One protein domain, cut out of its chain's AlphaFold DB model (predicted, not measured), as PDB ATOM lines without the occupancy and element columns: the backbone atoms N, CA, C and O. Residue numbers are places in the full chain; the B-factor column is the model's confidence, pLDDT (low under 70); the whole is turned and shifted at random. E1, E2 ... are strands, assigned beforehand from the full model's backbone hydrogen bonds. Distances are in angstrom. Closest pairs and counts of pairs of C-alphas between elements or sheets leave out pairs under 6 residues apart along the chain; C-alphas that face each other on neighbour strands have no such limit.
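This is residues 3 to 62 of the 148 residues of an uncharacterized protein of Acrocarpospora corrugata (UniProt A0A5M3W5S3). One strongly twisted sheet makes the body; its three long strands E1, E4 and E3 bend sharply side by side, folding it into an L, and residues 55 to 62 stick out as a tail. The printed part has 60 residues, four named strands, E1 to E4, and no named helix: all strand. The mixed sheet's order is E2, E1, E4, E3. It is only just compact, close to loose: radius of gyration of the C-alphas 12.4 A, spans 34 by 28 by 19 A.

E1, residues 3 to 13, begins at C-alpha 3 (3.446, -20.756, -32.141), measures 17.9 A and bends by 114 degrees at residue 7. E2 is residues 16 to 18, 6.4 A. E3, residues 29 to 36, 18.7 A, bends by 72 degrees at residue 33. E4, residues 39 to 47, 18.9 A, bends by 89 degrees at residue 43.

E1 and E2 form an antiparallel hairpin, N 18 and O 11 within hydrogen-bond range at 2.9 A. E1 is parallel to E4 at 15 degrees, with N 12 and O 45 at 2.9 A. E3 and E4 form an antiparallel hairpin, with N 30 and O 46 at 2.8 A.

The printed part has no cut and no long link between strands. Residues 50 to 57 and 59 have pLDDT under 70.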
ATOM      1  N   ILE A   3       3.601 -21.816 -31.143       88.44
ATOM      2  CA  ILE A   3       3.446 -20.756 -32.141       88.44
ATOM      3  C   ILE A   3       4.836 -20.400 -32.644       88.44
ATOM      4  O   ILE A   3       5.716 -20.094 -31.845       88.44
ATOM      5  N   THR A   4       5.026 -20.473 -33.956       92.69
ATOM      6  CA  THR A   4       6.278 -20.107 -34.626       92.69
ATOM      7  C   THR A   4       5.999 -18.934 -35.550       92.69
ATOM      8  O   THR A   4       5.015 -18.956 -36.288       92.69
ATOM      9  N   GLU A   5       6.837 -17.906 -35.514       91.25
ATOM     10  CA  GLU A   5       6.737 -16.783 -36.445       91.25
ATOM     11  C   GLU A   5       7.281 -17.168 -37.829       91.25
ATOM     12  O   GLU A   5       8.340 -17.783 -37.951       91.25
ATOM     13  N   ALA A   6       6.555 -16.812 -38.891       89.31
ATOM     14  CA  ALA A   6       7.133 -16.727 -40.227       89.31
ATOM     15  C   ALA A   6       7.898 -15.402 -40.385       89.31
ATOM     16  O   ALA A   6       7.563 -14.404 -39.741       89.31
ATOM     17  N   SER A   7       8.853 -15.344 -41.315       87.31
ATOM     18  CA  SER A   7       9.589 -14.108 -41.638       87.31
ATOM     19  C   SER A   7       8.682 -12.949 -42.075       87.31
ATOM     20  O   SER A   7       9.053 -11.787 -41.947       87.31
ATOM     21  N   SER A   8       7.480 -13.259 -42.565       91.94
ATOM     22  CA  SER A   8       6.463 -12.298 -42.993       91.94
ATOM     23  C   SER A   8       5.355 -12.069 -41.956       91.94
ATOM     24  O   SER A   8       4.281 -11.586 -42.323       91.94
ATOM     25  N   THR A   9       5.550 -12.465 -40.694       96.06
ATOM     26  CA  THR A   9       4.514 -12.305 -39.661       96.06
ATOM     27  C   THR A   9       4.209 -10.829 -39.444       96.06
ATOM     28  O   THR A   9       5.092 -10.028 -39.147       96.06
ATOM     29  N   THR A  10       2.933 -10.468 -39.568       97.06
ATOM     30  CA  THR A  10       2.452  -9.110 -39.289       97.06
ATOM     31  C   THR A  10       1.840  -9.025 -37.897       97.06
ATOM     32  O   THR A  10       1.176  -9.960 -37.449       97.06
ATOM     33  N   TYR A  11       2.025  -7.893 -37.217       95.56
ATOM     34  CA  TYR A  11       1.480  -7.670 -35.879       95.56
ATOM     35  C   TYR A  11       0.454  -6.546 -35.902       95.56
ATOM     36  O   TYR A  11       0.619  -5.541 -36.598       95.56
ATOM     37  N   LYS A  12      -0.617  -6.712 -35.127       94.25
ATOM     38  CA  LYS A  12      -1.640  -5.689 -34.924       94.25
ATOM     39  C   LYS A  12      -2.013  -5.560 -33.457       94.25
ATOM     40  O   LYS A  12      -1.954  -6.530 -32.708       94.25
ATOM     41  N   LYS A  13      -2.466  -4.370 -33.067       90.06
ATOM     42  CA  LYS A  13      -3.188  -4.134 -31.812       90.06
ATOM     43  C   LYS A  13      -4.601  -3.677 -32.156       90.06
ATOM     44  O   LYS A  13      -4.801  -2.563 -32.649       90.06
ATOM     45  N   GLY A  14      -5.575  -4.569 -31.974       83.75
ATOM     46  CA  GLY A  14      -6.892  -4.419 -32.595       83.75
ATOM     47  C   GLY A  14      -6.771  -4.321 -34.121       83.75
ATOM     48  O   GLY A  14      -6.246  -5.222 -34.770       83.75
ATOM     49  N   THR A  15      -7.230  -3.216 -34.705       84.19
ATOM     50  CA  THR A  15      -7.152  -2.960 -36.155       84.19
ATOM     51  C   THR A  15      -5.885  -2.220 -36.592       84.19
ATOM     52  O   THR A  15      -5.616  -2.140 -37.791       84.19
ATOM     53  N   ASN A  16      -5.089  -1.708 -35.650       89.81
ATOM     54  CA  ASN A  16      -3.910  -0.892 -35.940       89.81
ATOM     55  C   ASN A  16      -2.663  -1.754 -36.143       89.81
ATOM     56  O   ASN A  16      -2.496  -2.763 -35.460       89.81
ATOM     57  N   SER A  17      -1.772  -1.327 -37.040       94.56
ATOM     58  CA  SER A  17      -0.455  -1.951 -37.212       94.56
ATOM     59  C   SER A  17       0.375  -1.845 -35.929       94.56
ATOM     60  O   SER A  17       0.304  -0.837 -35.223       94.56
ATOM     61  N   ALA A  18       1.149  -2.881 -35.623       94.38
ATOM     62  CA  ALA A  18       2.010  -2.953 -34.452       94.38
ATOM     63  C   ALA A  18       3.315  -3.703 -34.769       94.38
ATOM     64  O   ALA A  18       3.506  -4.228 -35.865       94.38
ATOM     65  N   SER A  19       4.211  -3.758 -33.788       93.38
ATOM     66  CA  SER A  19       5.425  -4.578 -33.798       93.38
ATOM     67  C   SER A  19       5.265  -5.808 -32.901       93.38
ATOM     68  O   SER A  19       4.379  -5.852 -32.046       93.38
ATOM     69  N   ALA A  20       6.169  -6.784 -33.039       91.75
ATOM     70  CA  ALA A  20       6.227  -7.963 -32.170       91.75
ATOM     71  C   ALA A  20       6.285  -7.602 -30.676       91.75
ATOM     72  O   ALA A  20       5.654  -8.249 -29.846       91.75
ATOM     73  N   SER A  21       6.966  -6.500 -30.346       92.19
ATOM     74  CA  SER A  21       7.079  -5.975 -28.982       92.19
ATOM     75  C   SER A  21       5.758  -5.502 -28.363       92.19
ATOM     76  O   SER A  21       5.727  -5.200 -27.175       92.19
ATOM     77  N   ALA A  22       4.671  -5.403 -29.139       90.88
ATOM     78  CA  ALA A  22       3.343  -5.097 -28.611       90.88
ATOM     79  C   ALA A  22       2.679  -6.301 -27.923       90.88
ATOM     80  O   ALA A  22       1.700  -6.116 -27.199       90.88
ATOM     81  N   VAL A  23       3.182  -7.518 -28.150       90.81
ATOM     82  CA  VAL A  23       2.711  -8.739 -27.492       90.81
ATOM     83  C   VAL A  23       3.371  -8.840 -26.119       90.81
ATOM     84  O   VAL A  23       4.587  -8.998 -26.020       90.81
ATOM     85  N   ALA A  24       2.569  -8.760 -25.058       89.69
ATOM     86  CA  ALA A  24       3.035  -8.872 -23.680       89.69
ATOM     87  C   ALA A  24       2.505 -10.147 -23.014       89.69
ATOM     88  O   ALA A  24       1.452 -10.676 -23.372       89.69
ATOM     89  N   THR A  25       3.237 -10.648 -22.018       87.00
ATOM     90  CA  THR A  25       2.797 -11.795 -21.217       87.00
ATOM     91  C   THR A  25       1.462 -11.495 -20.540       87.00
ATOM     92  O   THR A  25       1.312 -10.469 -19.885       87.00
ATOM     93  N   GLY A  26       0.506 -12.417 -20.673       83.19
ATOM     94  CA  GLY A  26      -0.831 -12.291 -20.090       83.19
ATOM     95  C   GLY A  26      -1.854 -11.578 -20.981       83.19
ATOM     96  O   GLY A  26      -3.041 -11.648 -20.677       83.19
ATOM     97  N   GLU A  27      -1.433 -10.961 -22.089       84.19
ATOM     98  CA  GLU A  27      -2.362 -10.376 -23.063       84.19
ATOM     99  C   GLU A  27      -2.982 -11.462 -23.958       84.19
ATOM    100  O   GLU A  27      -2.265 -12.340 -24.458       84.19
ATOM    101  N   PRO A  28      -4.302 -11.414 -24.214       84.88
ATOM    102  CA  PRO A  28      -4.922 -12.291 -25.190       84.88
ATOM    103  C   PRO A  28      -4.460 -11.916 -26.603       84.88
ATOM    104  O   PRO A  28      -4.472 -10.751 -27.011       84.88
ATOM    105  N   VAL A  29      -4.080 -12.928 -27.380       88.88
ATOM    106  CA  VAL A  29      -3.708 -12.768 -28.787       88.88
ATOM    107  C   VAL A  29      -4.534 -13.697 -29.668       88.88
ATOM    108  O   VAL A  29      -4.719 -14.871 -29.354       88.88
ATOM    109  N   LEU A  30      -4.988 -13.181 -30.808       89.06
ATOM    110  CA  LEU A  30      -5.472 -13.994 -31.918       89.06
ATOM    111  C   LEU A  30      -4.308 -14.242 -32.873       89.06
ATOM    112  O   LEU A  30      -3.714 -13.298 -33.394       89.06
ATOM    113  N   VAL A  31      -3.999 -15.511 -33.113       91.19
ATOM    114  CA  VAL A  31      -2.928 -15.918 -34.023       91.19
ATOM    115  C   VAL A  31      -3.535 -16.605 -35.234       91.19
ATOM    116  O   VAL A  31      -4.243 -17.602 -35.103       91.19
ATOM    117  N   LEU A  32      -3.253 -16.056 -36.411       91.62
ATOM    118  CA  LEU A  32      -3.695 -16.567 -37.701       91.62
ATOM    119  C   LEU A  32      -2.488 -17.124 -38.446       91.62
ATOM    120  O   LEU A  32      -1.422 -16.504 -38.486       91.62
ATOM    121  N   GLY A  33      -2.650 -18.303 -39.034       92.25
ATOM    122  CA  GLY A  33      -1.552 -18.992 -39.688       92.25
ATOM    123  C   GLY A  33      -1.912 -20.394 -40.148       92.25
ATOM    124  O   GLY A  33      -3.067 -20.819 -40.084       92.25
ATOM    125  N   THR A  34      -0.899 -21.123 -40.603       92.12
ATOM    126  CA  THR A  34      -1.039 -22.529 -40.990       92.12
ATOM    127  C   THR A  34      -0.944 -23.414 -39.755       92.12
ATOM    128  O   THR A  34       0.016 -23.313 -38.992       92.12
ATOM    129  N   VAL A  35      -1.920 -24.305 -39.574       89.50
ATOM    130  CA  VAL A  35      -1.942 -25.271 -38.469       89.50
ATOM    131  C   VAL A  35      -1.338 -26.601 -38.918       89.50
ATOM    132  O   VAL A  35      -1.741 -27.170 -39.937       89.50
ATOM    133  N   ASN A  36      -0.402 -27.123 -38.131       81.81
ATOM    134  CA  ASN A  36       0.139 -28.471 -38.276       81.81
ATOM    135  C   ASN A  36       0.164 -29.164 -36.905       81.81
ATOM    136  O   ASN A  36       1.016 -28.883 -36.061       81.81
ATOM    137  N   GLY A  37      -0.810 -30.045 -36.662       81.81
ATOM    138  CA  GLY A  37      -0.999 -30.674 -35.356       81.81
ATOM    139  C   GLY A  37      -1.289 -29.632 -34.273       81.81
ATOM    140  O   GLY A  37      -2.282 -28.916 -34.348       81.81
ATOM    141  N   THR A  38      -0.415 -29.540 -33.266       83.00
ATOM    142  CA  THR A  38      -0.520 -28.556 -32.172       83.00
ATOM    143  C   THR A  38       0.306 -27.287 -32.406       83.00
ATOM    144  O   THR A  38       0.404 -26.452 -31.499       83.00
ATOM    145  N   ALA A  39       0.910 -27.139 -33.590       89.44
ATOM    146  CA  ALA A  39       1.725 -25.991 -33.962       89.44
ATOM    147  C   ALA A  39       0.991 -25.061 -34.940       89.44
ATOM    148  O   ALA A  39       0.283 -25.523 -35.837       89.44
ATOM    149  N   ILE A  40       1.202 -23.753 -34.788       92.06
ATOM    150  CA  ILE A  40       0.784 -22.724 -35.744       92.06
ATOM    151  C   ILE A  40       2.026 -22.001 -36.259       92.06
ATOM    152  O   ILE A  40       2.792 -21.450 -35.467       92.06
ATOM    153  N   THR A  41       2.193 -21.959 -37.580       95.31
ATOM    154  CA  THR A  41       3.112 -21.024 -38.242       95.31
ATOM    155  C   THR A  41       2.348 -19.738 -38.515       95.31
ATOM    156  O   THR A  41       1.502 -19.695 -39.411       95.31
ATOM    157  N   ALA A  42       2.591 -18.717 -37.699       95.56
ATOM    158  CA  ALA A  42       1.852 -17.466 -37.727       95.56
ATOM    159  C   ALA A  42       2.204 -16.638 -38.969       95.56
ATOM    160  O   ALA A  42       3.371 -16.483 -39.319       95.56
ATOM    161  N   THR A  43       1.185 -16.071 -39.609       96.38
ATOM    162  CA  THR A  43       1.320 -15.015 -40.626       96.38
ATOM    163  C   THR A  43       0.764 -13.687 -40.120       96.38
ATOM    164  O   THR A  43       1.149 -12.615 -40.598       96.38
ATOM    165  N   GLN A  44      -0.104 -13.732 -39.106       94.62
ATOM    166  CA  GLN A  44      -0.601 -12.553 -38.418       94.62
ATOM    167  C   GLN A  44      -0.852 -12.833 -36.934       94.62
ATOM    168  O   GLN A  44      -1.451 -13.845 -36.571       94.62
ATOM    169  N   VAL A  45      -0.433 -11.901 -36.083       94.25
ATOM    170  CA  VAL A  45      -0.694 -11.901 -34.640       94.25
ATOM    171  C   VAL A  45      -1.420 -10.609 -34.280       94.25
ATOM    172  O   VAL A  45      -0.941  -9.513 -34.570       94.25
ATOM    173  N   ILE A  46      -2.585 -10.722 -33.649       92.69
ATOM    174  CA  ILE A  46      -3.409  -9.584 -33.234       92.69
ATOM    175  C   ILE A  46      -3.508  -9.592 -31.712       92.69
ATOM    176  O   ILE A  46      -4.120 -10.488 -31.137       92.69
ATOM    177  N   VAL A  47      -2.957  -8.570 -31.063       90.88
ATOM    178  CA  VAL A  47      -3.181  -8.301 -29.640       90.88
ATOM    179  C   VAL A  47      -4.620  -7.828 -29.469       90.88
ATOM    180  O   VAL A  47      -5.025  -6.813 -30.053       90.88
ATOM    181  N   GLN A  48      -5.401  -8.589 -28.710       83.56
ATOM    182  CA  GLN A  48      -6.799  -8.291 -28.438       83.56
ATOM    183  C   GLN A  48      -6.910  -7.404 -27.190       83.56
ATOM    184  O   GLN A  48      -6.136  -7.566 -26.253       83.56
ATOM    185  N   PRO A  49      -7.857  -6.454 -27.147       73.19
ATOM    186  CA  PRO A  49      -8.137  -5.721 -25.919       73.19
ATOM    187  C   PRO A  49      -8.684  -6.661 -24.834       73.19
ATOM    188  O   PRO A  49      -9.507  -7.539 -25.113       73.19
ATOM    189  N   ILE A  50      -8.262  -6.439 -23.588       60.94
ATOM    190  CA  ILE A  50      -8.779  -7.136 -22.403       60.94
ATOM    191  C   ILE A  50     -10.307  -6.956 -22.354       60.94
ATOM    192  O   ILE A  50     -10.802  -5.832 -22.317       60.94
ATOM    193  N   GLY A  51     -11.055  -8.062 -22.396       60.09
ATOM    194  CA  GLY A  51     -12.527  -8.066 -22.418       60.09
ATOM    195  C   GLY A  51     -13.167  -8.336 -23.787       60.09
ATOM    196  O   GLY A  51     -14.378  -8.538 -23.856       60.09
ATOM    197  N   GLY A  52     -12.385  -8.419 -24.869       57.03
ATOM    198  CA  GLY A  52     -12.834  -8.991 -26.140       57.03
ATOM    199  C   GLY A  52     -12.947 -10.508 -26.008       57.03
ATOM    200  O   GLY A  52     -11.990 -11.218 -26.290       57.03
ATOM    201  N   GLY A  53     -14.075 -10.993 -25.484       52.94
ATOM    202  CA  GLY A  53     -14.264 -12.396 -25.121       52.94
ATOM    203  C   GLY A  53     -13.938 -13.355 -26.266       52.94
ATOM    204  O   GLY A  53     -14.720 -13.506 -27.200       52.94
ATOM    205  N   SER A  54     -12.805 -14.051 -26.169       57.19
ATOM    206  CA  SER A  54     -12.654 -15.321 -26.867       57.19
ATOM    207  C   SER A  54     -13.625 -16.283 -26.200       57.19
ATOM    208  O   SER A  54     -13.546 -16.479 -24.984       57.19
ATOM    209  N   ALA A  55     -14.548 -16.866 -26.967       60.47
ATOM    210  CA  ALA A  55     -15.369 -17.957 -26.462       60.47
ATOM    211  C   ALA A  55     -14.436 -18.982 -25.803       60.47
ATOM    212  O   ALA A  55     -13.420 -19.369 -26.391       60.47
ATOM    213  N   THR A  56     -14.730 -19.365 -24.562       56.34
ATOM    214  CA  THR A  56     -13.974 -20.400 -23.861       56.34
ATOM    215  C   THR A  56     -14.134 -21.699 -24.634       56.34
ATOM    216  O   THR A  56     -15.165 -22.361 -24.552       56.34
ATOM    217  N   TYR A  57     -13.119 -22.033 -25.424       63.88
ATOM    218  CA  TYR A  57     -13.003 -23.323 -26.079       63.88
ATOM    219  C   TYR A  57     -12.724 -24.367 -25.001       63.88
ATOM    220  O   TYR A  57     -11.699 -24.301 -24.322       63.88
ATOM    221  N   SER A  58     -13.642 -25.316 -24.823       71.19
ATOM    222  CA  SER A  58     -13.378 -26.501 -24.019       71.19
ATOM    223  C   SER A  58     -12.861 -27.602 -24.945       71.19
ATOM    224  O   SER A  58     -13.625 -28.096 -25.778       71.19
ATOM    225  N   PRO A  59     -11.596 -28.041 -24.801       64.44
ATOM    226  CA  PRO A  59     -11.060 -29.152 -25.586       64.44
ATOM    227  C   PRO A  59     -11.889 -30.432 -25.429       64.44
ATOM    228  O   PRO A  59     -11.917 -31.254 -26.335       64.44
ATOM    229  N   ALA A  60     -12.608 -30.581 -24.309       75.44
ATOM    230  CA  ALA A  60     -13.482 -31.721 -24.049       75.44
ATOM    231  C   ALA A  60     -14.708 -31.794 -24.980       75.44
ATOM    232  O   ALA A  60     -15.360 -32.832 -25.039       75.44
ATOM    233  N   GLN A  61     -15.044 -30.714 -25.696       81.19
ATOM    234  CA  GLN A  61     -16.193 -30.680 -26.608       81.19
ATOM    235  C   GLN A  61     -15.862 -31.142 -28.030       81.19
ATOM    236  O   GLN A  61     -16.775 -31.268 -28.844       81.19
ATOM    237  N   VAL A  62     -14.588 -31.377 -28.356       78.12
ATOM    238  CA  VAL A  62     -14.191 -31.772 -29.710       78.12
ATOM    239  C   VAL A  62     -13.277 -32.986 -29.692       78.12
ATOM    240  O   VAL A  62     -12.422 -33.145 -28.825       78.12
TER     241      VAL A  62